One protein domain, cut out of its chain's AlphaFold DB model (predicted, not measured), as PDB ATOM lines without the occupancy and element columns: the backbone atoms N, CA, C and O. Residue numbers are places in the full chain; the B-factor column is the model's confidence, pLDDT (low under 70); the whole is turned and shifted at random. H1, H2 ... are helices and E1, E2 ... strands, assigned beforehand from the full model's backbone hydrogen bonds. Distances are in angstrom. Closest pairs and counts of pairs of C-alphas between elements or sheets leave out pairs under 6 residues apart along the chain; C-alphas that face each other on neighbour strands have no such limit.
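This is residues 74 to 137 of the 137 residues of an uncharacterized protein of Xanthomonadales bacterium CG_4_9_14_3_um_filter_62_6 (UniProt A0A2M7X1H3). Two short parallel strands, E1 and E2, lie side by side, joined by a wide loop, residues 79 to 93; E2 leads straight into a helical hairpin, H1 and H2, and residues 125 to 137 fold back from H2 toward the strands. The 64 printed residues hold E1, E2, H1, H2 in that order, a mixed class with 30 residues in named elements, under half. It is only just compact, close to loose, radius of gyration of the C-alphas 12.6 A, spanning 33 by 27 by 20 A.

Find C-alpha 74 at (-44.400, 49.806, 43.350), where E1, residues 74 to 78, begins. E2 is residues 94 to 98. H1, residues 99 to 108, runs 14.4 A; H2, residues 115 to 124, runs 14.5 A to C-alpha 124 at (-47.636, 19.295, 50.460).

Look at N 76 and O 95, 2.8 A apart, between parallel E1 and E2. H1 and H2 touch, C-alphas of Leu 103 and Ala 115 closest at 5.2 A, with a steep tilt of 39 degrees, opposite ways. In both helices every O i to N i+4 pair is within hydrogen-bond range. H2 is apart from E1 and E2.

The printed part has no cut; the link E1 to E2 is long. Residues 81 to 87 and 130 to 137 have pLDDT under 70.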
ATOM      1  N   GLY A  74     -44.171  51.144  43.889       87.88
ATOM      2  CA  GLY A  74     -44.400  49.806  43.350       87.88
ATOM      3  C   GLY A  74     -43.917  48.708  44.294       87.88
ATOM      4  O   GLY A  74     -42.864  48.822  44.923       87.88
ATOM      5  N   VAL A  75     -44.651  47.600  44.362       89.31
ATOM      6  CA  VAL A  75     -44.174  46.366  44.997       89.31
ATOM      7  C   VAL A  75     -44.090  45.285  43.935       89.31
ATOM      8  O   VAL A  75     -45.096  44.883  43.354       89.31
ATOM      9  N   PHE A  76     -42.876  44.806  43.689       89.19
ATOM     10  CA  PHE A  76     -42.641  43.652  42.843       89.19
ATOM     11  C   PHE A  76     -42.607  42.393  43.709       89.19
ATOM     12  O   PHE A  76     -41.578  42.068  44.310       89.19
ATOM     13  N   LEU A  77     -43.755  41.713  43.779       88.69
ATOM     14  CA  LEU A  77     -43.919  40.432  44.460       88.69
ATOM     15  C   LEU A  77     -43.506  39.288  43.532       88.69
ATOM     16  O   LEU A  77     -44.057  39.138  42.442       88.69
ATOM     17  N   PHE A  78     -42.562  38.463  43.969       84.12
ATOM     18  CA  PHE A  78     -42.065  37.342  43.174       84.12
ATOM     19  C   PHE A  78     -41.948  36.064  44.015       84.12
ATOM     20  O   PHE A  78     -41.898  36.088  45.249       84.12
ATOM     21  N   GLU A  79     -41.890  34.917  43.341       80.56
ATOM     22  CA  GLU A  79     -41.690  33.628  44.001       80.56
ATOM     23  C   GLU A  79     -40.219  33.424  44.376       80.56
ATOM     24  O   GLU A  79     -39.324  33.630  43.549       80.56
ATOM     25  N   ASP A  80     -39.960  32.981  45.609       70.50
ATOM     26  CA  ASP A  80     -38.614  32.908  46.182       70.50
ATOM     27  C   ASP A  80     -37.611  32.140  45.293       70.50
ATOM     28  O   ASP A  80     -36.411  32.423  45.317       70.50
ATOM     29  N   HIS A  81     -38.062  31.152  44.503       67.00
ATOM     30  CA  HIS A  81     -37.175  30.297  43.702       67.00
ATOM     31  C   HIS A  81     -36.638  30.975  42.430       67.00
ATOM     32  O   HIS A  81     -35.699  30.463  41.819       67.00
ATOM     33  N   LYS A  82     -37.199  32.127  42.028       62.16
ATOM     34  CA  LYS A  82     -36.833  32.823  40.783       62.16
ATOM     35  C   LYS A  82     -35.783  33.931  40.943       62.16
ATOM     36  O   LYS A  82     -35.235  34.372  39.936       62.16
ATOM     37  N   ILE A  83     -35.434  34.339  42.169       53.69
ATOM     38  CA  ILE A  83     -34.516  35.478  42.409       53.69
ATOM     39  C   ILE A  83     -33.132  35.261  41.792       53.69
ATOM     40  O   ILE A  83     -32.523  36.200  41.292       53.69
ATOM     41  N   ALA A  84     -32.627  34.027  41.814       50.00
ATOM     42  CA  ALA A  84     -31.243  33.754  41.438       50.00
ATOM     43  C   ALA A  84     -30.980  33.797  39.921       50.00
ATOM     44  O   ALA A  84     -29.819  33.824  39.520       50.00
ATOM     45  N   ARG A  85     -32.017  33.768  39.067       52.69
ATOM     46  CA  ARG A  85     -31.835  33.634  37.608       52.69
ATOM     47  C   ARG A  85     -32.160  34.884  36.798       52.69
ATOM     48  O   ARG A  85     -31.717  34.957  35.655       52.69
ATOM     49  N   THR A  86     -32.870  35.864  37.354       60.06
ATOM     50  CA  THR A  86     -33.317  37.027  36.574       60.06
ATOM     51  C   THR A  86     -33.115  38.314  37.366       60.06
ATOM     52  O   THR A  86     -33.890  38.652  38.263       60.06
ATOM     53  N   SER A  87     -32.050  39.049  37.044       69.25
ATOM     54  CA  SER A  87     -31.781  40.371  37.615       69.25
ATOM     55  C   SER A  87     -32.768  41.396  37.057       69.25
ATOM     56  O   SER A  87     -32.486  42.052  36.061       69.25
ATOM     57  N   PHE A  88     -33.935  41.538  37.686       78.06
ATOM     58  CA  PHE A  88     -34.861  42.630  37.367       78.06
ATOM     59  C   PHE A  88     -34.249  43.980  37.754       78.06
ATOM     60  O   PHE A  88     -33.768  44.134  38.882       78.06
ATOM     61  N   LEU A  89     -34.308  44.963  36.863       82.12
ATOM     62  CA  LEU A  89     -33.991  46.352  37.188       82.12
ATOM     63  C   LEU A  89     -35.274  47.019  37.673       82.12
ATOM     64  O   LEU A  89     -36.254  47.075  36.930       82.12
ATOM     65  N   LEU A  90     -35.280  47.468  38.929       85.25
ATOM     66  CA  LEU A  90     -36.418  48.172  39.508       85.25
ATOM     67  C   LEU A  90     -36.106  49.661  39.674       85.25
ATOM     68  O   LEU A  90     -34.987  49.983  40.072       85.25
ATOM     69  N   PRO A  91     -37.092  50.541  39.439       87.75
ATOM     70  CA  PRO A  91     -37.016  51.949  39.822       87.75
ATOM     71  C   PRO A  91     -36.834  52.136  41.336       87.75
ATOM     72  O   PRO A  91     -37.260  51.284  42.117       87.75
ATOM     73  N   ASP A  92     -36.299  53.282  41.762       87.06
ATOM     74  CA  ASP A  92     -36.048  53.592  43.183       87.06
ATOM     75  C   ASP A  92     -37.323  53.576  44.048       87.06
ATOM     76  O   ASP A  92     -37.302  53.209  45.225       87.06
ATOM     77  N   ASN A  93     -38.462  53.933  43.454       86.12
ATOM     78  CA  ASN A  93     -39.791  53.882  44.069       86.12
ATOM     79  C   ASN A  93     -40.377  52.464  44.161       86.12
ATOM     80  O   ASN A  93     -41.494  52.306  44.658       86.12
ATOM     81  N   CYS A  94     -39.672  51.440  43.678       88.88
ATOM     82  CA  CYS A  94     -40.150  50.067  43.665       88.88
ATOM     83  C   CYS A  94     -39.372  49.178  44.643       88.88
ATOM     84  O   CYS A  94     -38.147  49.232  44.750       88.88
ATOM     85  N   ARG A  95     -40.084  48.297  45.350       87.06
ATOM     86  CA  ARG A  95     -39.497  47.326  46.282       87.06
ATOM     87  C   ARG A  95     -39.659  45.908  45.752       87.06
ATOM     88  O   ARG A  95     -40.761  45.489  45.412       87.06
ATOM     89  N   LYS A  96     -38.560  45.151  45.724       87.38
ATOM     90  CA  LYS A  96     -38.575  43.693  45.541       87.38
ATOM     91  C   LYS A  96     -39.054  43.063  46.842       87.38
ATOM     92  O   LYS A  96     -38.479  43.374  47.876       87.38
ATOM     93  N   ILE A  97     -40.058  42.195  46.798       87.44
ATOM     94  CA  ILE A  97     -40.538  41.448  47.967       87.44
ATOM     95  C   ILE A  97     -40.776  39.998  47.548       87.44
ATOM     96  O   ILE A  97     -41.404  39.738  46.523       87.44
ATOM     97  N   SER A  98     -40.261  39.042  48.320       85.94
ATOM     98  CA  SER A  98     -40.519  37.632  48.042       85.94
ATOM     99  C   SER A  98     -41.875  37.194  48.584       85.94
ATOM    100  O   SER A  98     -42.424  37.810  49.499       85.94
ATOM    101  N   THR A  99     -42.410  36.100  48.045       87.75
ATOM    102  CA  THR A  99     -43.666  35.512  48.528       87.75
ATOM    103  C   THR A  99     -43.577  35.192  50.017       87.75
ATOM    104  O   THR A  99     -44.475  35.572  50.766       87.75
ATOM    105  N   ARG A 100     -42.476  34.587  50.480       86.94
ATOM    106  CA  ARG A 100     -42.259  34.337  51.911       86.94
ATOM    107  C   ARG A 100     -42.275  35.619  52.749       86.94
ATOM    108  O   ARG A 100     -42.997  35.672  53.742       86.94
ATOM    109  N   ALA A 101     -41.512  36.645  52.363       88.56
ATOM    110  CA  ALA A 101     -41.463  37.905  53.111       88.56
ATOM    111  C   ALA A 101     -42.835  38.591  53.166       88.56
ATOM    112  O   ALA A 101     -43.222  39.128  54.202       88.56
ATOM    113  N   TYR A 102     -43.597  38.521  52.073       91.81
ATOM    114  CA  TYR A 102     -44.953  39.049  52.027       91.81
ATOM    115  C   TYR A 102     -45.897  38.299  52.974       91.81
ATOM    116  O   TYR A 102     -46.617  38.937  53.732       91.81
ATOM    117  N   LEU A 103     -45.862  36.963  52.998       92.50
ATOM    118  CA  LEU A 103     -46.694  36.165  53.908       92.50
ATOM    119  C   LEU A 103     -46.381  36.451  55.384       92.50
ATOM    120  O   LEU A 103     -47.307  36.615  56.174       92.50
ATOM    121  N   LEU A 104     -45.098  36.562  55.744       92.50
ATOM    122  CA  LEU A 104     -44.679  36.932  57.101       92.50
ATOM    123  C   LEU A 104     -45.167  38.332  57.484       92.50
ATOM    124  O   LEU A 104     -45.639  38.538  58.598       92.50
ATOM    125  N   PHE A 105     -45.095  39.290  56.559       93.81
ATOM    126  CA  PHE A 105     -45.654  40.621  56.779       93.81
ATOM    127  C   PHE A 105     -47.166  40.555  57.045       93.81
ATOM    128  O   PHE A 105     -47.633  41.155  58.010       93.81
ATOM    129  N   LEU A 106     -47.929  39.795  56.249       95.75
ATOM    130  CA  LEU A 106     -49.375  39.633  56.456       95.75
ATOM    131  C   LEU A 106     -49.706  39.011  57.821       95.75
ATOM    132  O   LEU A 106     -50.668  39.434  58.460       95.75
ATOM    133  N   GLU A 107     -48.909  38.042  58.277       96.88
ATOM    134  CA  GLU A 107     -49.039  37.437  59.611       96.88
ATOM    135  C   GLU A 107     -48.768  38.464  60.717       96.88
ATOM    136  O   GLU A 107     -49.572  38.614  61.634       96.88
ATOM    137  N   GLN A 108     -47.701  39.258  60.591       95.94
ATOM    138  CA  GLN A 108     -47.382  40.331  61.542       95.94
ATOM    139  C   GLN A 108     -48.464  41.419  61.609       95.94
ATOM    140  O   GLN A 108     -48.659  42.017  62.664       95.94
ATOM    141  N   GLN A 109     -49.169  41.680  60.502       97.56
ATOM    142  CA  GLN A 109     -50.316  42.596  60.479       97.56
ATOM    143  C   GLN A 109     -51.617  41.960  61.007       97.56
ATOM    144  O   GLN A 109     -52.635  42.644  61.100       97.56
ATOM    145  N   GLY A 110     -51.618  40.661  61.326       96.50
ATOM    146  CA  GLY A 110     -52.814  39.922  61.736       96.50
ATOM    147  C   GLY A 110     -53.816  39.675  60.602       96.50
ATOM    148  O   GLY A 110     -54.968  39.338  60.860       96.50
ATOM    149  N   TRP A 111     -53.410  39.858  59.342       96.56
ATOM    150  CA  TRP A 111     -54.244  39.595  58.156       96.56
ATOM    151  C   TRP A 111     -54.146  38.148  57.683       96.56
ATOM    152  O   TRP A 111     -54.940  37.694  56.858       96.56
ATOM    153  N   LEU A 112     -53.157  37.429  58.203       96.12
ATOM    154  CA  LEU A 112     -52.957  36.015  57.991       96.12
ATOM    155  C   LEU A 112     -52.755  35.335  59.345       96.12
ATOM    156  O   LEU A 112     -52.002  35.828  60.174       96.12
ATOM    157  N   GLU A 113     -53.402  34.188  59.547       96.00
ATOM    158  CA  GLU A 113     -53.273  33.420  60.791       96.00
ATOM    159  C   GLU A 113     -51.879  32.800  60.951       96.00
ATOM    160  O   GLU A 113     -51.292  32.885  62.024       96.00
ATOM    161  N   SER A 114     -51.339  32.189  59.888       96.12
ATOM    162  CA  SER A 114     -49.970  31.675  59.893       96.12
ATOM    163  C   SER A 114     -49.344  31.608  58.500       96.12
ATOM    164  O   SER A 114     -49.852  30.929  57.596       96.12
ATOM    165  N   ALA A 115     -48.188  32.258  58.332       93.75
ATOM    166  CA  ALA A 115     -47.380  32.141  57.118       93.75
ATOM    167  C   ALA A 115     -46.795  30.729  56.966       93.75
ATOM    168  O   ALA A 115     -46.801  30.159  55.869       93.75
ATOM    169  N   ALA A 116     -46.359  30.133  58.079       92.00
ATOM    170  CA  ALA A 116     -45.781  28.792  58.112       92.00
ATOM    171  C   ALA A 116     -46.777  27.713  57.652       92.00
ATOM    172  O   ALA A 116     -46.400  26.767  56.956       92.00
ATOM    173  N   ASP A 117     -48.059  27.861  57.990       94.38
ATOM    174  CA  ASP A 117     -49.097  26.917  57.569       94.38
ATOM    175  C   ASP A 117     -49.430  27.021  56.076       94.38
ATOM    176  O   ASP A 117     -49.762  26.016  55.438       94.38
ATOM    177  N   ILE A 118     -49.332  28.217  55.486       91.94
ATOM    178  CA  ILE A 118     -49.422  28.381  54.029       91.94
ATOM    179  C   ILE A 118     -48.233  27.705  53.346       91.94
ATOM    180  O   ILE A 118     -48.442  26.915  52.422       91.94
ATOM    181  N   GLU A 119     -47.010  27.963  53.814       88.69
ATOM    182  CA  GLU A 119     -45.798  27.350  53.258       88.69
ATOM    183  C   GLU A 119     -45.881  25.815  53.316       88.69
ATOM    184  O   GLU A 119     -45.687  25.142  52.301       88.69
ATOM    185  N   ARG A 120     -46.292  25.248  54.459       90.25
ATOM    186  CA  ARG A 120     -46.450  23.794  54.630       90.25
ATOM    187  C   ARG A 120     -47.463  23.193  53.653       90.25
ATOM    188  O   ARG A 120     -47.168  22.177  53.024       90.25
ATOM    189  N   ARG A 121     -48.638  23.815  53.495       90.56
ATOM    190  CA  ARG A 121     -49.677  23.346  52.557       90.56
ATOM    191  C   ARG A 121     -49.217  23.430  51.104       90.56
ATOM    192  O   ARG A 121     -49.492  22.526  50.321       90.56
ATOM    193  N   ALA A 122     -48.493  24.484  50.745       86.56
ATOM    194  CA  ALA A 122     -47.942  24.630  49.406       86.56
ATOM    195  C   ALA A 122     -46.874  23.559  49.107       86.56
ATOM    196  O   ALA A 122     -46.902  22.973  48.025       86.56
ATOM    197  N   ILE A 123     -46.009  23.222  50.073       86.50
ATOM    198  CA  ILE A 123     -45.049  22.110  49.949       86.50
ATOM    199  C   ILE A 123     -45.773  20.768  49.785       86.50
ATOM    200  O   ILE A 123     -45.430  19.992  48.896       86.50
ATOM    201  N   GLN A 124     -46.808  20.505  50.588       88.88
ATOM    202  CA  GLN A 124     -47.636  19.295  50.460       88.88
ATOM    203  C   GLN A 124     -48.330  19.201  49.093       88.88
ATOM    204  O   GLN A 124     -48.496  18.108  48.560       88.88
ATOM    205  N   ALA A 125     -48.677  20.342  48.493       85.00
ATOM    206  CA  ALA A 125     -49.209  20.436  47.135       85.00
ATOM    207  C   ALA A 125     -48.125  20.361  46.034       85.00
ATOM    208  O   ALA A 125     -48.415  20.635  44.868       85.00
ATOM    209  N   GLY A 126     -46.879  20.022  46.382       83.19
ATOM    210  CA  GLY A 126     -45.774  19.835  45.440       83.19
ATOM    211  C   GLY A 126     -45.082  21.123  44.990       83.19
ATOM    212  O   GLY A 126     -44.354  21.107  43.998       83.19
ATOM    213  N   ARG A 127     -45.295  22.254  45.676       81.06
ATOM    214  CA  ARG A 127     -44.574  23.506  45.390       81.06
ATOM    215  C   ARG A 127     -43.220  23.521  46.090       81.06
ATOM    216  O   ARG A 127     -43.068  23.016  47.198       81.06
ATOM    217  N   SER A 128     -42.225  24.121  45.445       73.06
ATOM    218  CA  SER A 128     -40.882  24.271  46.003       73.06
ATOM    219  C   SER A 128     -40.640  25.717  46.408       73.06
ATOM    220  O   SER A 128     -40.617  26.606  45.563       73.06
ATOM    221  N   PHE A 129     -40.398  25.946  47.695       70.94
ATOM    222  CA  PHE A 129     -39.895  27.232  48.160       70.94
ATOM    223  C   PHE A 129     -38.383  27.295  47.988       70.94
ATOM    224  O   PHE A 129     -37.671  26.301  48.155       70.94
ATOM    225  N   SER A 130     -37.872  28.488  47.696       68.19
ATOM    226  CA  SER A 130     -36.428  28.690  47.700       68.19
ATOM    227  C   SER A 130     -35.863  28.563  49.098       68.19
ATOM    228  O   SER A 130     -36.457  29.022  50.082       68.19
ATOM    229  N   LYS A 131     -34.656  28.003  49.149       69.44
ATOM    230  CA  LYS A 131     -33.800  28.043  50.334       69.44
ATOM    231  C   LYS A 131     -33.186  29.429  50.546       69.44
ATOM    232  O   LYS A 131     -32.779  29.737  51.658       69.44
ATOM    233  N   LEU A 132     -33.119  30.254  49.496       67.31
ATOM    234  CA  LEU A 132     -32.645  31.632  49.593       67.31
ATOM    235  C   LEU A 132     -33.715  32.489  50.273       67.31
ATOM    236  O   LEU A 132     -34.887  32.440  49.893       67.31
ATOM    237  N   ARG A 133     -33.301  33.261  51.279       67.75
ATOM    238  CA  ARG A 133     -34.147  34.247  51.954       67.75
ATOM    239  C   ARG A 133     -33.967  35.605  51.292       67.75
ATOM    240  O   ARG A 133     -32.847  35.985  50.953       67.75
ATOM    241  N   PHE A 134     -35.077  36.301  51.074       62.84
ATOM    242  CA  PHE A 134     -35.067  37.667  50.576       62.84
ATOM    243  C   PHE A 134     -36.117  38.506  51.322       62.84
ATOM    244  O   PHE A 134     -37.297  38.162  51.249       62.84
ATOM    245  N   PRO A 135     -35.729  39.610  51.981       61.91
ATOM    246  CA  PRO A 135     -34.344  40.061  52.163       61.91
ATOM    247  C   PRO A 135     -33.495  39.019  52.929       61.91
ATOM    248  O   PRO A 135     -34.066  38.185  53.635       61.91
ATOM    249  N   PRO A 136     -32.166  38.970  52.712       65.00
ATOM    250  CA  PRO A 136     -31.281  38.148  53.535       65.00
ATOM    251  C   PRO A 136     -31.325  38.643  54.988       65.00
ATOM    252  O   PRO A 136     -31.455  39.849  55.203       65.00
ATOM    253  N   ASP A 137     -31.258  37.705  55.940       58.62
ATOM    254  CA  ASP A 137     -31.124  38.006  57.376       58.62
ATOM    255  C   ASP A 137     -29.822  38.782  57.662       58.62
ATOM    256  O   ASP A 137     -28.805  38.499  56.981       58.62
TER     257      ASP A 137